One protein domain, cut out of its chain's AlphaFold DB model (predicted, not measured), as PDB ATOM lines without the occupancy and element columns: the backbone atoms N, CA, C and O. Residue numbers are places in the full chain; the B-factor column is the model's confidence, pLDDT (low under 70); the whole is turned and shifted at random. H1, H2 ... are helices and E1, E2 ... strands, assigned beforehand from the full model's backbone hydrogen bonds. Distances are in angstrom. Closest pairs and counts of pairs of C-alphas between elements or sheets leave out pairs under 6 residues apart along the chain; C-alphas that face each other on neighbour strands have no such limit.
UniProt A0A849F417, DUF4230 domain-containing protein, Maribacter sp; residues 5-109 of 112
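AT A GLANCE: This is residues 5 to 109 of the 112 residues of the protein "DUF4230 domain-containing protein" of Maribacter sp (UniProt A0A849F417). This is a long, thin model with a small head at one end, in which the three-stranded sheet of E1, E2 and E3 has the later part of H2 over one face. From the sheet, residues 18 to 45 run out to the far end with no named element, and the way back is by H1 and then H2, two helices nearly end to end in a wide V; residues 37 to 43 stick out at the far end. The printed part has 105 residues with three named helices and three named strands, in the order E1, E2, H1, H2, E3, H3, and the class is mixed, helices and strands. The sheet has the order E1, E2, E3 and is mixed. The whole is extended, a rod of 73 by 27 by 20 A, with a radius of gyration of the C-alphas of 22.8 A.

HOW THE PARTS SIT: E1, residues 5 to 8, and E2, residues 13 to 17, form a hairpin, antiparallel at 149 degrees, with N 6 and O 15 at 2.9 A and N 8 and O 13 at 2.8 A, within hydrogen-bond range. E3, residues 94 to 96, is parallel to E2 at 22 degrees, with N 96 and O 14 at 2.8 A, within hydrogen-bond range. E1 and E3 are the edge strands. H2, residues 69 to 90, is on the sheet, making two layers, a helix on one face of a sheet. Its height over the sheet is 9.3 A, from a local plane fitted to 6 C-alphas, only just enough. It lies over E3 and runs along the strands, at 16 degrees to E3 on the local plane; the closest C-alphas of H2 and E3 are those of Glu 85 and Leu 95, 5.4 A apart. E2, H1 (residues 46 to 63) and H2, and E3 form a strand-helix-strand unit, two parallel neighbour strands with helices between, with a right-handed crossover. H1 is not on the sheet and is apart from H2. H3, residues 104 to 107, is apart from H2, but only just, at 8.0 A. Every O i to N i+4 pair is within hydrogen-bond range in H1 and H2; H3 is too short for such a pair.

IN THESE COORDINATES: E1 begins at C-alpha 5, (139.944, 109.437, 161.305), and E2 is 12.7 A long. H1 is 26.0 A long from C-alpha 46 at (142.078, 62.482, 172.881), and H2 is 32.0 A long. H3 ends at C-alpha 107, (122.147, 109.634, 171.644).

THE WHOLE: The C-alphas farthest apart are those of Glu 10 and Leu 40, 74.9 A. The printed part has no cut. The link from E2 to H1 is long, with 28 residues. The mean pLDDT of the printed part is 83.6; residue 27, residues 34 to 42 and residues 101 to 109 are under 70.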
ATOM      1  N   MET A   5     139.697 108.231 160.523       90.94
ATOM      2  CA  MET A   5     139.944 109.437 161.305       90.94
ATOM      3  C   MET A   5     140.736 110.438 160.467       90.94
ATOM      4  O   MET A   5     141.773 110.092 159.902       90.94
ATOM      5  N   HIS A   6     140.245 111.672 160.386       93.19
ATOM      6  CA  HIS A   6     140.864 112.753 159.623       93.19
ATOM      7  C   HIS A   6     140.891 114.053 160.433       93.19
ATOM      8  O   HIS A   6     139.941 114.350 161.149       93.19
ATOM      9  N   ALA A   7     141.961 114.835 160.309       94.56
ATOM     10  CA  ALA A   7     142.091 116.133 160.961       94.56
ATOM     11  C   ALA A   7     141.853 117.268 159.952       94.56
ATOM     12  O   ALA A   7     142.616 117.426 159.001       94.56
ATOM     13  N   ASP A   8     140.819 118.072 160.190       95.38
ATOM     14  CA  ASP A   8     140.595 119.354 159.522       95.38
ATOM     15  C   ASP A   8     141.237 120.456 160.377       95.38
ATOM     16  O   ASP A   8     140.649 120.967 161.338       95.38
ATOM     17  N   ASN A   9     142.484 120.790 160.043       94.12
ATOM     18  CA  ASN A   9     143.291 121.751 160.796       94.12
ATOM     19  C   ASN A   9     142.741 123.181 160.708       94.12
ATOM     20  O   ASN A   9     142.854 123.933 161.676       94.12
ATOM     21  N   GLU A  10     142.139 123.560 159.576       95.69
ATOM     22  CA  GLU A  10     141.578 124.901 159.379       95.69
ATOM     23  C   GLU A  10     140.401 125.136 160.325       95.69
ATOM     24  O   GLU A  10     140.283 126.198 160.940       95.69
ATOM     25  N   LYS A  11     139.555 124.115 160.494       95.44
ATOM     26  CA  LYS A  11     138.396 124.170 161.394       95.44
ATOM     27  C   LYS A  11     138.696 123.690 162.814       95.44
ATOM     28  O   LYS A  11     137.791 123.746 163.649       95.44
ATOM     29  N   LYS A  12     139.920 123.223 163.091       95.56
ATOM     30  CA  LYS A  12     140.319 122.558 164.346       95.56
ATOM     31  C   LYS A  12     139.358 121.424 164.720       95.56
ATOM     32  O   LYS A  12     138.818 121.380 165.830       95.56
ATOM     33  N   LYS A  13     139.096 120.534 163.762       95.25
ATOM     34  CA  LYS A  13     138.189 119.395 163.938       95.25
ATOM     35  C   LYS A  13     138.887 118.070 163.682       95.25
ATOM     36  O   LYS A  13     139.639 117.942 162.722       95.25
ATOM     37  N   ILE A  14     138.572 117.073 164.498       94.44
ATOM     38  CA  ILE A  14     138.830 115.669 164.183       94.44
ATOM     39  C   ILE A  14     137.521 115.066 163.681       94.44
ATOM     40  O   ILE A  14     136.503 115.172 164.351       94.44
ATOM     41  N   ILE A  15     137.541 114.458 162.502       93.00
ATOM     42  CA  ILE A  15     136.383 113.851 161.849       93.00
ATOM     43  C   ILE A  15     136.532 112.337 161.943       93.00
ATOM     44  O   ILE A  15     137.495 111.775 161.413       93.00
ATOM     45  N   LEU A  16     135.572 111.688 162.597       91.19
ATOM     46  CA  LEU A  16     135.440 110.236 162.631       91.19
ATOM     47  C   LEU A  16     134.343 109.801 161.660       91.19
ATOM     48  O   LEU A  16     133.228 110.319 161.683       91.19
ATOM     49  N   SER A  17     134.649 108.829 160.806       88.31
ATOM     50  CA  SER A  17     133.686 108.267 159.858       88.31
ATOM     51  C   SER A  17     133.834 106.754 159.716       88.31
ATOM     52  O   SER A  17     134.827 106.163 160.145       88.31
ATOM     53  N   ASN A  18     132.827 106.130 159.099       85.31
ATOM     54  CA  ASN A  18     132.788 104.697 158.803       85.31
ATOM     55  C   ASN A  18     132.906 103.811 160.056       85.31
ATOM     56  O   ASN A  18     133.852 103.036 160.211       85.31
ATOM     57  N   PHE A  19     131.933 103.939 160.956       84.75
ATOM     58  CA  PHE A  19     131.867 103.139 162.174       84.75
ATOM     59  C   PHE A  19     131.338 101.734 161.869       84.75
ATOM     60  O   PHE A  19     130.198 101.598 161.428       84.75
ATOM     61  N   PRO A  20     132.154 100.685 162.057       83.88
ATOM     62  CA  PRO A  20     131.720  99.327 161.790       83.88
ATOM     63  C   PRO A  20     130.790  98.821 162.895       83.88
ATOM     64  O   PRO A  20     130.909  99.209 164.058       83.88
ATOM     65  N   GLU A  21     129.926  97.874 162.539       86.12
ATOM     66  CA  GLU A  21     129.241  97.052 163.532       86.12
ATOM     67  C   GLU A  21     130.260  96.217 164.333       86.12
ATOM     68  O   GLU A  21     131.288  95.798 163.781       86.12
ATOM     69  N   PRO A  22     129.997  95.955 165.627       87.81
ATOM     70  CA  PRO A  22     130.829  95.068 166.423       87.81
ATOM     71  C   PRO A  22     130.922  93.689 165.773       87.81
ATOM     72  O   PRO A  22     129.969  93.181 165.182       87.81
ATOM     73  N   GLN A  23     132.086  93.069 165.918       86.62
ATOM     74  CA  GLN A  23     132.376  91.750 165.378       86.62
ATOM     75  C   GLN A  23     132.943  90.860 166.475       86.62
ATOM     76  O   GLN A  23     133.756  91.300 167.288       86.62
ATOM     77  N   VAL A  24     132.537  89.595 166.467       86.25
ATOM     78  CA  VAL A  24     133.157  88.577 167.313       86.25
ATOM     79  C   VAL A  24     134.531  88.273 166.734       86.25
ATOM     80  O   VAL A  24     134.653  87.929 165.557       86.25
ATOM     81  N   ILE A  25     135.565  88.414 167.555       81.50
ATOM     82  CA  ILE A  25     136.932  88.052 167.193       81.50
ATOM     83  C   ILE A  25     137.338  86.909 168.112       81.50
ATOM     84  O   ILE A  25     137.263  87.046 169.330       81.50
ATOM     85  N   SER A  26     137.767  85.795 167.528       74.94
ATOM     86  CA  SER A  26     138.394  84.702 168.264       74.94
ATOM     87  C   SER A  26     139.867  84.627 167.866       74.94
ATOM     88  O   SER A  26     140.188  84.524 166.682       74.94
ATOM     89  N   ILE A  27     140.761  84.749 168.851       69.69
ATOM     90  CA  ILE A  27     142.216  84.594 168.695       69.69
ATOM     91  C   ILE A  27     142.636  83.444 169.603       69.69
ATOM     92  O   ILE A  27     143.338  83.621 170.596       69.69
ATOM     93  N   GLU A  28     142.128  82.256 169.310       71.88
ATOM     94  CA  GLU A  28     142.435  81.057 170.077       71.88
ATOM     95  C   GLU A  28     142.983  79.971 169.149       71.88
ATOM     96  O   GLU A  28     142.526  79.847 168.009       71.88
ATOM     97  N   PRO A  29     143.973  79.187 169.599       74.00
ATOM     98  CA  PRO A  29     144.501  78.098 168.796       74.00
ATOM     99  C   PRO A  29     143.436  77.015 168.574       74.00
ATOM    100  O   PRO A  29     142.554  76.774 169.413       74.00
ATOM    101  N   GLU A  30     143.536  76.328 167.440       73.88
ATOM    102  CA  GLU A  30     142.875  75.041 167.255       73.88
ATOM    103  C   GLU A  30     143.627  74.001 168.089       73.88
ATOM    104  O   GLU A  30     144.840  73.833 167.956       73.88
ATOM    105  N   LEU A  31     142.917  73.374 169.028       78.00
ATOM    106  CA  LEU A  31     143.481  72.385 169.935       78.00
ATOM    107  C   LEU A  31     143.110  70.997 169.427       78.00
ATOM    108  O   LEU A  31     141.939  70.622 169.464       78.00
ATOM    109  N   GLU A  32     144.113  70.241 168.993       75.88
ATOM    110  CA  GLU A  32     143.992  68.814 168.702       75.88
ATOM    111  C   GLU A  32     144.801  68.028 169.733       75.88
ATOM    112  O   GLU A  32     146.003  68.241 169.914       75.88
ATOM    113  N   PHE A  33     144.123  67.137 170.452       79.00
ATOM    114  CA  PHE A  33     144.762  66.267 171.430       79.00
ATOM    115  C   PHE A  33     145.170  64.976 170.715       79.00
ATOM    116  O   PHE A  33     144.310  64.237 170.243       79.00
ATOM    117  N   TYR A  34     146.475  64.706 170.638       68.44
ATOM    118  CA  TYR A  34     147.015  63.498 169.993       68.44
ATOM    119  C   TYR A  34     147.523  62.461 170.995       68.44
ATOM    120  O   TYR A  34     147.375  61.263 170.768       68.44
ATOM    121  N   ASP A  35     148.095  62.916 172.111       69.44
ATOM    122  CA  ASP A  35     148.578  62.068 173.196       69.44
ATOM    123  C   ASP A  35     148.205  62.705 174.539       69.44
ATOM    124  O   ASP A  35     148.441  63.893 174.771       69.44
ATOM    125  N   ILE A  36     147.584  61.915 175.410       68.88
ATOM    126  CA  ILE A  36     147.240  62.303 176.775       68.88
ATOM    127  C   ILE A  36     147.881  61.285 177.711       68.88
ATOM    128  O   ILE A  36     147.618  60.085 177.625       68.88
ATOM    129  N   GLN A  37     148.728  61.754 178.630       67.06
ATOM    130  CA  GLN A  37     149.276  60.883 179.666       67.06
ATOM    131  C   GLN A  37     148.170  60.540 180.665       67.06
ATOM    132  O   GLN A  37     147.886  61.280 181.607       67.06
ATOM    133  N   ASN A  38     147.502  59.418 180.416       59.66
ATOM    134  CA  ASN A  38     146.405  58.938 181.238       59.66
ATOM    135  C   ASN A  38     146.943  58.229 182.484       59.66
ATOM    136  O   ASN A  38     147.531  57.152 182.405       59.66
ATOM    137  N   GLY A  39     146.698  58.817 183.656       62.66
ATOM    138  CA  GLY A  39     146.682  58.055 184.905       62.66
ATOM    139  C   GLY A  39     145.515  57.055 184.917       62.66
ATOM    140  O   GLY A  39     144.595  57.161 184.108       62.66
ATOM    141  N   LEU A  40     145.519  56.117 185.871       60.72
ATOM    142  CA  LEU A  40     144.578  54.981 185.983       60.72
ATOM    143  C   LEU A  40     143.065  55.337 186.003       60.72
ATOM    144  O   LEU A  40     142.235  54.434 186.019       60.72
ATOM    145  N   PHE A  41     142.701  56.623 186.032       66.44
ATOM    146  CA  PHE A  41     141.344  57.126 186.277       66.44
ATOM    147  C   PHE A  41     140.780  58.041 185.174       66.44
ATOM    148  O   PHE A  41     139.740  58.659 185.388       66.44
ATOM    149  N   ASN A  42     141.423  58.157 184.007       61.88
ATOM    150  CA  ASN A  42     140.909  59.014 182.933       61.88
ATOM    151  C   ASN A  42     140.046  58.217 181.939       61.88
ATOM    152  O   ASN A  42     140.538  57.294 181.295       61.88
ATOM    153  N   ALA A  43     138.763  58.575 181.811       73.81
ATOM    154  CA  ALA A  43     137.811  57.923 180.901       73.81
ATOM    155  C   ALA A  43     137.697  58.606 179.523       73.81
ATOM    156  O   ALA A  43     137.008  58.092 178.646       73.81
ATOM    157  N   PHE A  44     138.342  59.760 179.336       80.19
ATOM    158  CA  PHE A  44     138.276  60.530 178.094       80.19
ATOM    159  C   PHE A  44     139.420  60.162 177.154       80.19
ATOM    160  O   PHE A  44     140.580  60.096 177.566       80.19
ATOM    161  N   THR A  45     139.098  59.960 175.880       82.69
ATOM    162  CA  THR A  45     140.083  59.790 174.809       82.69
ATOM    163  C   THR A  45     140.527  61.153 174.252       82.69
ATOM    164  O   THR A  45     139.812  62.149 174.410       82.69
ATOM    165  N   PRO A  46     141.677  61.242 173.554       83.06
ATOM    166  CA  PRO A  46     142.078  62.482 172.881       83.06
ATOM    167  C   PRO A  46     141.028  63.003 171.878       83.06
ATOM    168  O   PRO A  46     140.803  64.211 171.764       83.06
ATOM    169  N   ASN A  47     140.314  62.093 171.208       84.56
ATOM    170  CA  ASN A  47     139.215  62.439 170.302       84.56
ATOM    171  C   ASN A  47     138.030  63.069 171.042       84.56
ATOM    172  O   ASN A  47     137.435  64.022 170.533       84.56
ATOM    173  N   ASP A  48     137.706  62.577 172.241       86.62
ATOM    174  CA  ASP A  48     136.627  63.140 173.058       86.62
ATOM    175  C   ASP A  48     136.960  64.570 173.479       86.62
ATOM    176  O   ASP A  48     136.117  65.455 173.369       86.62
ATOM    177  N   LEU A  49     138.205  64.825 173.893       86.69
ATOM    178  CA  LEU A  49     138.658  66.160 174.296       86.69
ATOM    179  C   LEU A  49     138.678  67.144 173.122       86.69
ATOM    180  O   LEU A  49     138.239  68.287 173.262       86.69
ATOM    181  N   THR A  50     139.136  66.691 171.953       85.75
ATOM    182  CA  THR A  50     139.127  67.493 170.721       85.75
ATOM    183  C   THR A  50     137.691  67.839 170.312       85.75
ATOM    184  O   THR A  50     137.374  68.997 170.028       85.75
ATOM    185  N   SER A  51     136.783  66.859 170.364       88.75
ATOM    186  CA  SER A  51     135.362  67.049 170.039       88.75
ATOM    187  C   SER A  51     134.661  67.963 171.045       88.75
ATOM    188  O   SER A  51     133.925  68.866 170.649       88.75
ATOM    189  N   LEU A  52     134.933  67.783 172.340       89.38
ATOM    190  CA  LEU A  52     134.404  68.620 173.412       89.38
ATOM    191  C   LEU A  52     134.855  70.075 173.258       89.38
ATOM    192  O   LEU A  52     134.040  70.981 173.417       89.38
ATOM    193  N   ASN A  53     136.126  70.314 172.920       88.50
ATOM    194  CA  ASN A  53     136.638  71.666 172.699       88.50
ATOM    195  C   ASN A  53     135.904  72.363 171.545       88.50
ATOM    196  O   ASN A  53     135.468  73.508 171.682       88.50
ATOM    197  N   LYS A  54     135.708  71.645 170.433       89.75
ATOM    198  CA  LYS A  54     134.969  72.149 169.274       89.75
ATOM    199  C   LYS A  54     133.516  72.477 169.620       89.75
ATOM    200  O   LYS A  54     133.030  73.542 169.238       89.75
ATOM    201  N   GLU A  55     132.839  71.600 170.360       91.31
ATOM    202  CA  GLU A  55     131.447  71.824 170.756       91.31
ATOM    203  C   GLU A  55     131.319  72.977 171.756       91.31
ATOM    204  O   GLU A  55     130.436  73.815 171.611       91.31
ATOM    205  N   ALA A  56     132.241  73.095 172.714       90.06
ATOM    206  CA  ALA A  56     132.263  74.213 173.652       90.06
ATOM    207  C   ALA A  56     132.408  75.563 172.927       90.06
ATOM    208  O   ALA A  56     131.655  76.496 173.208       90.06
ATOM    209  N   LYS A  57     133.319  75.661 171.947       89.25
ATOM    210  CA  LYS A  57     133.480  76.870 171.117       89.25
ATOM    211  C   LYS A  57     132.208  77.197 170.339       89.25
ATOM    212  O   LYS A  57     131.752  78.340 170.346       89.25
ATOM    213  N   LYS A  58     131.604  76.192 169.701       91.12
ATOM    214  CA  LYS A  58     130.336  76.346 168.978       91.12
ATOM    215  C   LYS A  58     129.222  76.834 169.904       91.12
ATOM    216  O   LYS A  58     128.533  77.790 169.562       91.12
ATOM    217  N   HIS A  59     129.117  76.256 171.097       92.44
ATOM    218  CA  HIS A  59     128.130  76.647 172.094       92.44
ATOM    219  C   HIS A  59     128.292  78.109 172.537       92.44
ATOM    220  O   HIS A  59     127.305  78.832 172.648       92.44
ATOM    221  N   ILE A  60     129.530  78.577 172.738       90.00
ATOM    222  CA  ILE A  60     129.799  79.987 173.051       90.00
ATOM    223  C   ILE A  60     129.300  80.886 171.916       90.00
ATOM    224  O   ILE A  60     128.546  81.822 172.176       90.00
ATOM    225  N   LEU A  61     129.670  80.589 170.665       89.94
ATOM    226  CA  LEU A  61     129.267  81.384 169.499       89.94
ATOM    227  C   LEU A  61     127.742  81.456 169.343       89.94
ATOM    228  O   LEU A  61     127.205  82.526 169.062       89.94
ATOM    229  N   GLU A  62     127.041  80.347 169.580       92.38
ATOM    230  CA  GLU A  62     125.575  80.281 169.551       92.38
ATOM    231  C   GLU A  62     124.922  81.135 170.646       92.38
ATOM    232  O   GLU A  62     123.824  81.653 170.448       92.38
ATOM    233  N   LYS A  63     125.597  81.331 171.785       93.25
ATOM    234  CA  LYS A  63     125.108  82.155 172.900       93.25
ATOM    235  C   LYS A  63     125.440  83.637 172.790       93.25
ATOM    236  O   LYS A  63     124.813  84.437 173.485       93.25
ATOM    237  N   ILE A  64     126.347  84.047 171.903       90.69
ATOM    238  CA  ILE A  64     126.713  85.463 171.738       90.69
ATOM    239  C   ILE A  64     125.503  86.371 171.444       90.69
ATOM    240  O   ILE A  64     125.383  87.388 172.134       90.69
ATOM    241  N   PRO A  65     124.585  86.043 170.510       87.19
ATOM    242  CA  PRO A  65     123.422  86.888 170.232       87.19
ATOM    243  C   PRO A  65     122.519  87.115 171.454       87.19
ATOM    244  O   PRO A  65     121.944  88.188 171.599       87.19
ATOM    245  N   GLU A  66     122.423  86.127 172.348       90.81
ATOM    246  CA  GLU A  66     121.591  86.173 173.560       90.81
ATOM    247  C   GLU A  66     122.322  86.795 174.764       90.81
ATOM    248  O   GLU A  66     121.690  87.237 175.720       90.81
ATOM    249  N   SER A  67     123.656  86.832 174.735       89.94
ATOM    250  CA  SER A  67     124.498  87.244 175.869       89.94
ATOM    251  C   SER A  67     124.533  88.755 176.137       89.94
ATOM    252  O   SER A  67     125.039  89.181 177.173       89.94
ATOM    253  N   GLY A  68     124.072  89.582 175.193       90.25
ATOM    254  CA  GLY A  68     124.245  91.039 175.249       90.25
ATOM    255  C   GLY A  68     125.690  91.513 175.017       90.25
ATOM    256  O   GLY A  68     125.986  92.698 175.196       90.25
ATOM    257  N   LEU A  69     126.600  90.619 174.603       91.56
ATOM    258  CA  LEU A  69     127.992  90.956 174.283       91.56
ATOM    259  C   LEU A  69     128.069  92.030 173.192       91.56
ATOM    260  O   LEU A  69     128.786  93.018 173.342       91.56
ATOM    261  N   MET A  70     127.279  91.877 172.126       90.44
ATOM    262  CA  MET A  70     127.267  92.824 171.007       90.44
ATOM    263  C   MET A  70     126.749  94.199 171.437       90.44
ATOM    264  O   MET A  70     127.329  95.215 171.066       90.44
ATOM    265  N   ASP A  71     125.709  94.244 172.272       90.31
ATOM    266  CA  ASP A  71     125.187  95.499 172.820       90.31
ATOM    267  C   ASP A  71     126.198  96.185 173.737       90.31
ATOM    268  O   ASP A  71     126.302  97.411 173.753       90.31
ATOM    269  N   THR A  72     126.960  95.400 174.499       91.25
ATOM    270  CA  THR A  72     128.036  95.912 175.352       91.25
ATOM    271  C   THR A  72     129.160  96.512 174.528       91.25
ATOM    272  O   THR A  72     129.518  97.661 174.773       91.25
ATOM    273  N   ALA A  73     129.601  95.826 173.475       90.00
ATOM    274  CA  ALA A  73     130.593  96.362 172.549       90.00
ATOM    275  C   ALA A  73     130.134  97.682 171.892       90.00
ATOM    276  O   ALA A  73     130.934  98.604 171.741       90.00
ATOM    277  N   LYS A  74     128.841  97.820 171.550       87.88
ATOM    278  CA  LYS A  74     128.293  99.094 171.040       87.88
ATOM    279  C   LYS A  74     128.389 100.216 172.071       87.88
ATOM    280  O   LYS A  74     128.782 101.322 171.715       87.88
ATOM    281  N   ARG A  75     128.039  99.949 173.335       88.81
ATOM    282  CA  ARG A  75     128.135 100.957 174.406       88.81
ATOM    283  C   ARG A  75     129.578 101.387 174.649       88.81
ATOM    284  O   ARG A  75     129.839 102.583 174.674       88.81
ATOM    285  N   GLU A  76     130.504 100.438 174.744       90.56
ATOM    286  CA  GLU A  76     131.929 100.734 174.941       90.56
ATOM    287  C   GLU A  76     132.502 101.583 173.797       90.56
ATOM    288  O   GLU A  76     133.276 102.508 174.034       90.56
ATOM    289  N   ALA A  77     132.081 101.331 172.551       88.06
ATOM    290  CA  ALA A  77     132.482 102.160 171.415       88.06
ATOM    291  C   ALA A  77     132.005 103.617 171.559       88.06
ATOM    292  O   ALA A  77     132.762 104.544 171.271       88.06
ATOM    293  N   VAL A  78     130.771 103.830 172.029       87.56
ATOM    294  CA  VAL A  78     130.227 105.173 172.296       87.56
ATOM    295  C   VAL A  78     130.990 105.859 173.435       87.56
ATOM    296  O   VAL A  78     131.358 107.027 173.311       87.56
ATOM    297  N   GLU A  79     131.289 105.139 174.515       89.25
ATOM    298  CA  GLU A  79     132.084 105.657 175.636       89.25
ATOM    299  C   GLU A  79     133.502 106.055 175.196       89.25
ATOM    300  O   GLU A  79     133.998 107.117 175.571       89.25
ATOM    301  N   ALA A  80     134.141 105.261 174.334       90.44
ATOM    302  CA  ALA A  80     135.444 105.599 173.772       90.44
ATOM    303  C   ALA A  80     135.400 106.890 172.933       90.44
ATOM    304  O   ALA A  80     136.304 107.720 173.034       90.44
ATOM    305  N   VAL A  81     134.341 107.096 172.141       89.88
ATOM    306  CA  VAL A  81     134.138 108.337 171.372       89.88
ATOM    307  C   VAL A  81     134.006 109.549 172.300       89.88
ATOM    308  O   VAL A  81     134.632 110.574 172.035       89.88
ATOM    309  N   LEU A  82     133.278 109.425 173.415       89.56
ATOM    310  CA  LEU A  82     133.168 110.486 174.424       89.56
ATOM    311  C   LEU A  82     134.520 110.842 175.051       89.56
ATOM    312  O   LEU A  82     134.837 112.016 175.239       89.56
ATOM    313  N   ILE A  83     135.348 109.840 175.350       93.38
ATOM    314  CA  ILE A  83     136.698 110.076 175.875       93.38
ATOM    315  C   ILE A  83     137.534 110.853 174.851       93.38
ATOM    316  O   ILE A  83     138.198 111.825 175.213       93.38
ATOM    317  N   ILE A  84     137.475 110.470 173.570       91.56
ATOM    318  CA  ILE A  84     138.167 111.186 172.490       91.56
ATOM    319  C   ILE A  84     137.670 112.631 172.401       91.56
ATOM    320  O   ILE A  84     138.494 113.537 172.291       91.56
ATOM    321  N   GLU A  85     136.356 112.860 172.491       92.69
ATOM    322  CA  GLU A  85     135.771 114.203 172.500       92.69
ATOM    323  C   GLU A  85     136.370 115.053 173.624       92.69
ATOM    324  O   GLU A  85     136.882 116.140 173.360       92.69
ATOM    325  N   LYS A  86     136.422 114.527 174.855       94.00
ATOM    326  CA  LYS A  86     137.012 115.254 175.989       94.00
ATOM    327  C   LYS A  86     138.491 115.546 175.795       94.00
ATOM    328  O   LYS A  86     138.931 116.650 176.107       94.00
ATOM    329  N   ILE A  87     139.251 114.608 175.235       93.94
ATOM    330  CA  ILE A  87     140.672 114.817 174.933       93.94
ATOM    331  C   ILE A  87     140.846 115.949 173.914       93.94
ATOM    332  O   ILE A  87     141.642 116.857 174.152       93.94
ATOM    333  N   VAL A  88     140.102 115.943 172.804       94.38
ATOM    334  CA  VAL A  88     140.261 116.982 171.770       94.38
ATOM    335  C   VAL A  88     139.733 118.344 172.232       94.38
ATOM    336  O   VAL A  88     140.330 119.369 171.900       94.38
ATOM    337  N   GLU A  89     138.696 118.373 173.074       94.12
ATOM    338  CA  GLU A  89     138.205 119.600 173.715       94.12
ATOM    339  C   GLU A  89     139.293 120.265 174.572       94.12
ATOM    340  O   GLU A  89     139.438 121.490 174.522       94.12
ATOM    341  N   THR A  90     140.120 119.489 175.291       95.31
ATOM    342  CA  THR A  90     141.196 120.050 176.141       95.31
ATOM    343  C   THR A  90     142.246 120.849 175.366       95.31
ATOM    344  O   THR A  90     142.841 121.776 175.913       95.31
ATOM    345  N   ILE A  91     142.449 120.532 174.083       93.31
ATOM    346  CA  ILE A  91     143.376 121.247 173.193       93.31
ATOM    347  C   ILE A  91     142.666 122.308 172.333       93.31
ATOM    348  O   ILE A  91     143.274 122.895 171.437       93.31
ATOM    349  N   GLY A  92     141.383 122.574 172.598       94.00
ATOM    350  CA  GLY A  92     140.567 123.552 171.877       94.00
ATOM    351  C   GLY A  92     140.103 123.087 170.494       94.00
ATOM    352  O   GLY A  92     139.799 123.924 169.640       94.00
ATOM    353  N   TRP A  93     140.082 121.775 170.257       96.94
ATOM    354  CA  TRP A  93     139.564 121.152 169.041       96.94
ATOM    355  C   TRP A  93     138.177 120.556 169.293       96.94
ATOM    356  O   TRP A  93     137.764 120.371 170.434       96.94
ATOM    357  N   LYS A  94     137.439 120.267 168.219       94.62
ATOM    358  CA  LYS A  94     136.123 119.611 168.291       94.62
ATOM    359  C   LYS A  94     136.147 118.252 167.604       94.62
ATOM    360  O   LYS A  94     136.830 118.087 166.594       94.62
ATOM    361  N   LEU A  95     135.367 117.306 168.116       93.69
ATOM    362  CA  LEU A  95     135.137 116.024 167.458       93.69
ATOM    363  C   LEU A  95     133.875 116.108 166.591       93.69
ATOM    364  O   LEU A  95     132.835 116.570 167.048       93.69
ATOM    365  N   ASP A  96     133.966 115.668 165.341       91.25
ATOM    366  CA  ASP A  96     132.826 115.446 164.459       91.25
ATOM    367  C   ASP A  96     132.603 113.941 164.314       91.25
ATOM    368  O   ASP A  96     133.381 113.237 163.667       91.25
ATOM    369  N   TYR A  97     131.544 113.456 164.956       87.56
ATOM    370  CA  TYR A  97     131.083 112.072 164.894       87.56
ATOM    371  C   TYR A  97     129.683 111.979 164.270       87.56
ATOM    372  O   TYR A  97     128.963 111.014 164.499       87.56
ATOM    373  N   THR A  98     129.284 112.960 163.452       82.62
ATOM    374  CA  THR A  98     127.942 113.005 162.832       82.62
ATOM    375  C   THR A  98     127.664 111.784 161.946       82.62
ATOM    376  O   THR A  98     126.516 111.385 161.776       82.62
ATOM    377  N   ALA A  99     128.716 111.160 161.407       77.81
ATOM    378  CA  ALA A  99     128.640 109.932 160.614       77.81
ATOM    379  C   ALA A  99     128.374 108.661 161.446       77.81
ATOM    380  O   ALA A  99     128.263 107.572 160.884       77.81
ATOM    381  N   LEU A 100     128.322 108.767 162.774       75.00
ATOM    382  CA  LEU A 100     127.981 107.658 163.649       75.00
ATOM    383  C   LEU A 100     126.453 107.482 163.651       75.00
ATOM    384  O   LEU A 100     125.715 108.296 164.207       75.00
ATOM    385  N   GLU A 101     125.966 106.401 163.039       65.50
ATOM    386  CA  GLU A 101     124.557 105.997 163.115       65.50
ATOM    387  C   GLU A 101     124.249 105.414 164.500       65.50
ATOM    388  O   GLU A 101     124.111 104.210 164.700       65.50
ATOM    389  N   ILE A 102     124.180 106.284 165.507       63.38
ATOM    390  CA  ILE A 102     123.821 105.880 166.865       63.38
ATOM    391  C   ILE A 102     122.307 105.643 166.925       63.38
ATOM    392  O   ILE A 102     121.543 106.552 166.574       63.38
ATOM    393  N   PRO A 103     121.831 104.497 167.443       58.31
ATOM    394  CA  PRO A 103     120.427 104.330 167.796       58.31
ATOM    395  C   PRO A 103     119.974 105.476 168.717       58.31
ATOM    396  O   PRO A 103     120.603 105.727 169.742       58.31
ATOM    397  N   GLU A 104     118.869 106.160 168.402       54.56
ATOM    398  CA  GLU A 104     118.339 107.341 169.131       54.56
ATOM    399  C   GLU A 104     118.358 107.214 170.671       54.56
ATOM    400  O   GLU A 104     118.568 108.185 171.397       54.56
ATOM    401  N   LYS A 105     118.189 105.992 171.190       55.91
ATOM    402  CA  LYS A 105     118.218 105.678 172.626       55.91
ATOM    403  C   LYS A 105     119.581 105.944 173.285       55.91
ATOM    404  O   LYS A 105     119.616 106.319 174.450       55.91
ATOM    405  N   GLN A 106     120.675 105.769 172.546       55.41
ATOM    406  CA  GLN A 106     122.050 105.999 173.004       55.41
ATOM    407  C   GLN A 106     122.486 107.460 172.791       55.41
ATOM    408  O   GLN A 106     123.250 107.979 173.595       55.41
ATOM    409  N   LYS A 107     121.916 108.182 171.808       55.44
ATOM    410  CA  LYS A 107     122.147 109.634 171.644       55.44
ATOM    411  C   LYS A 107     121.710 110.457 172.859       55.44
ATOM    412  O   LYS A 107     122.313 111.480 173.157       55.44
ATOM    413  N   LYS A 108     120.682 110.009 173.591       56.16
ATOM    414  CA  LYS A 108     120.233 110.675 174.829       56.16
ATOM    415  C   LYS A 108     121.283 110.673 175.945       56.16
ATOM    416  O   LYS A 108     121.230 111.562 176.781       56.16
ATOM    417  N   LEU A 109     122.215 109.717 175.938       56.09
ATOM    418  CA  LEU A 109     123.320 109.644 176.901       56.09
ATOM    419  C   LEU A 109     124.480 110.587 176.537       56.09
ATOM    420  O   LEU A 109     125.305 110.870 177.389       56.09
TER     421      LEU A 109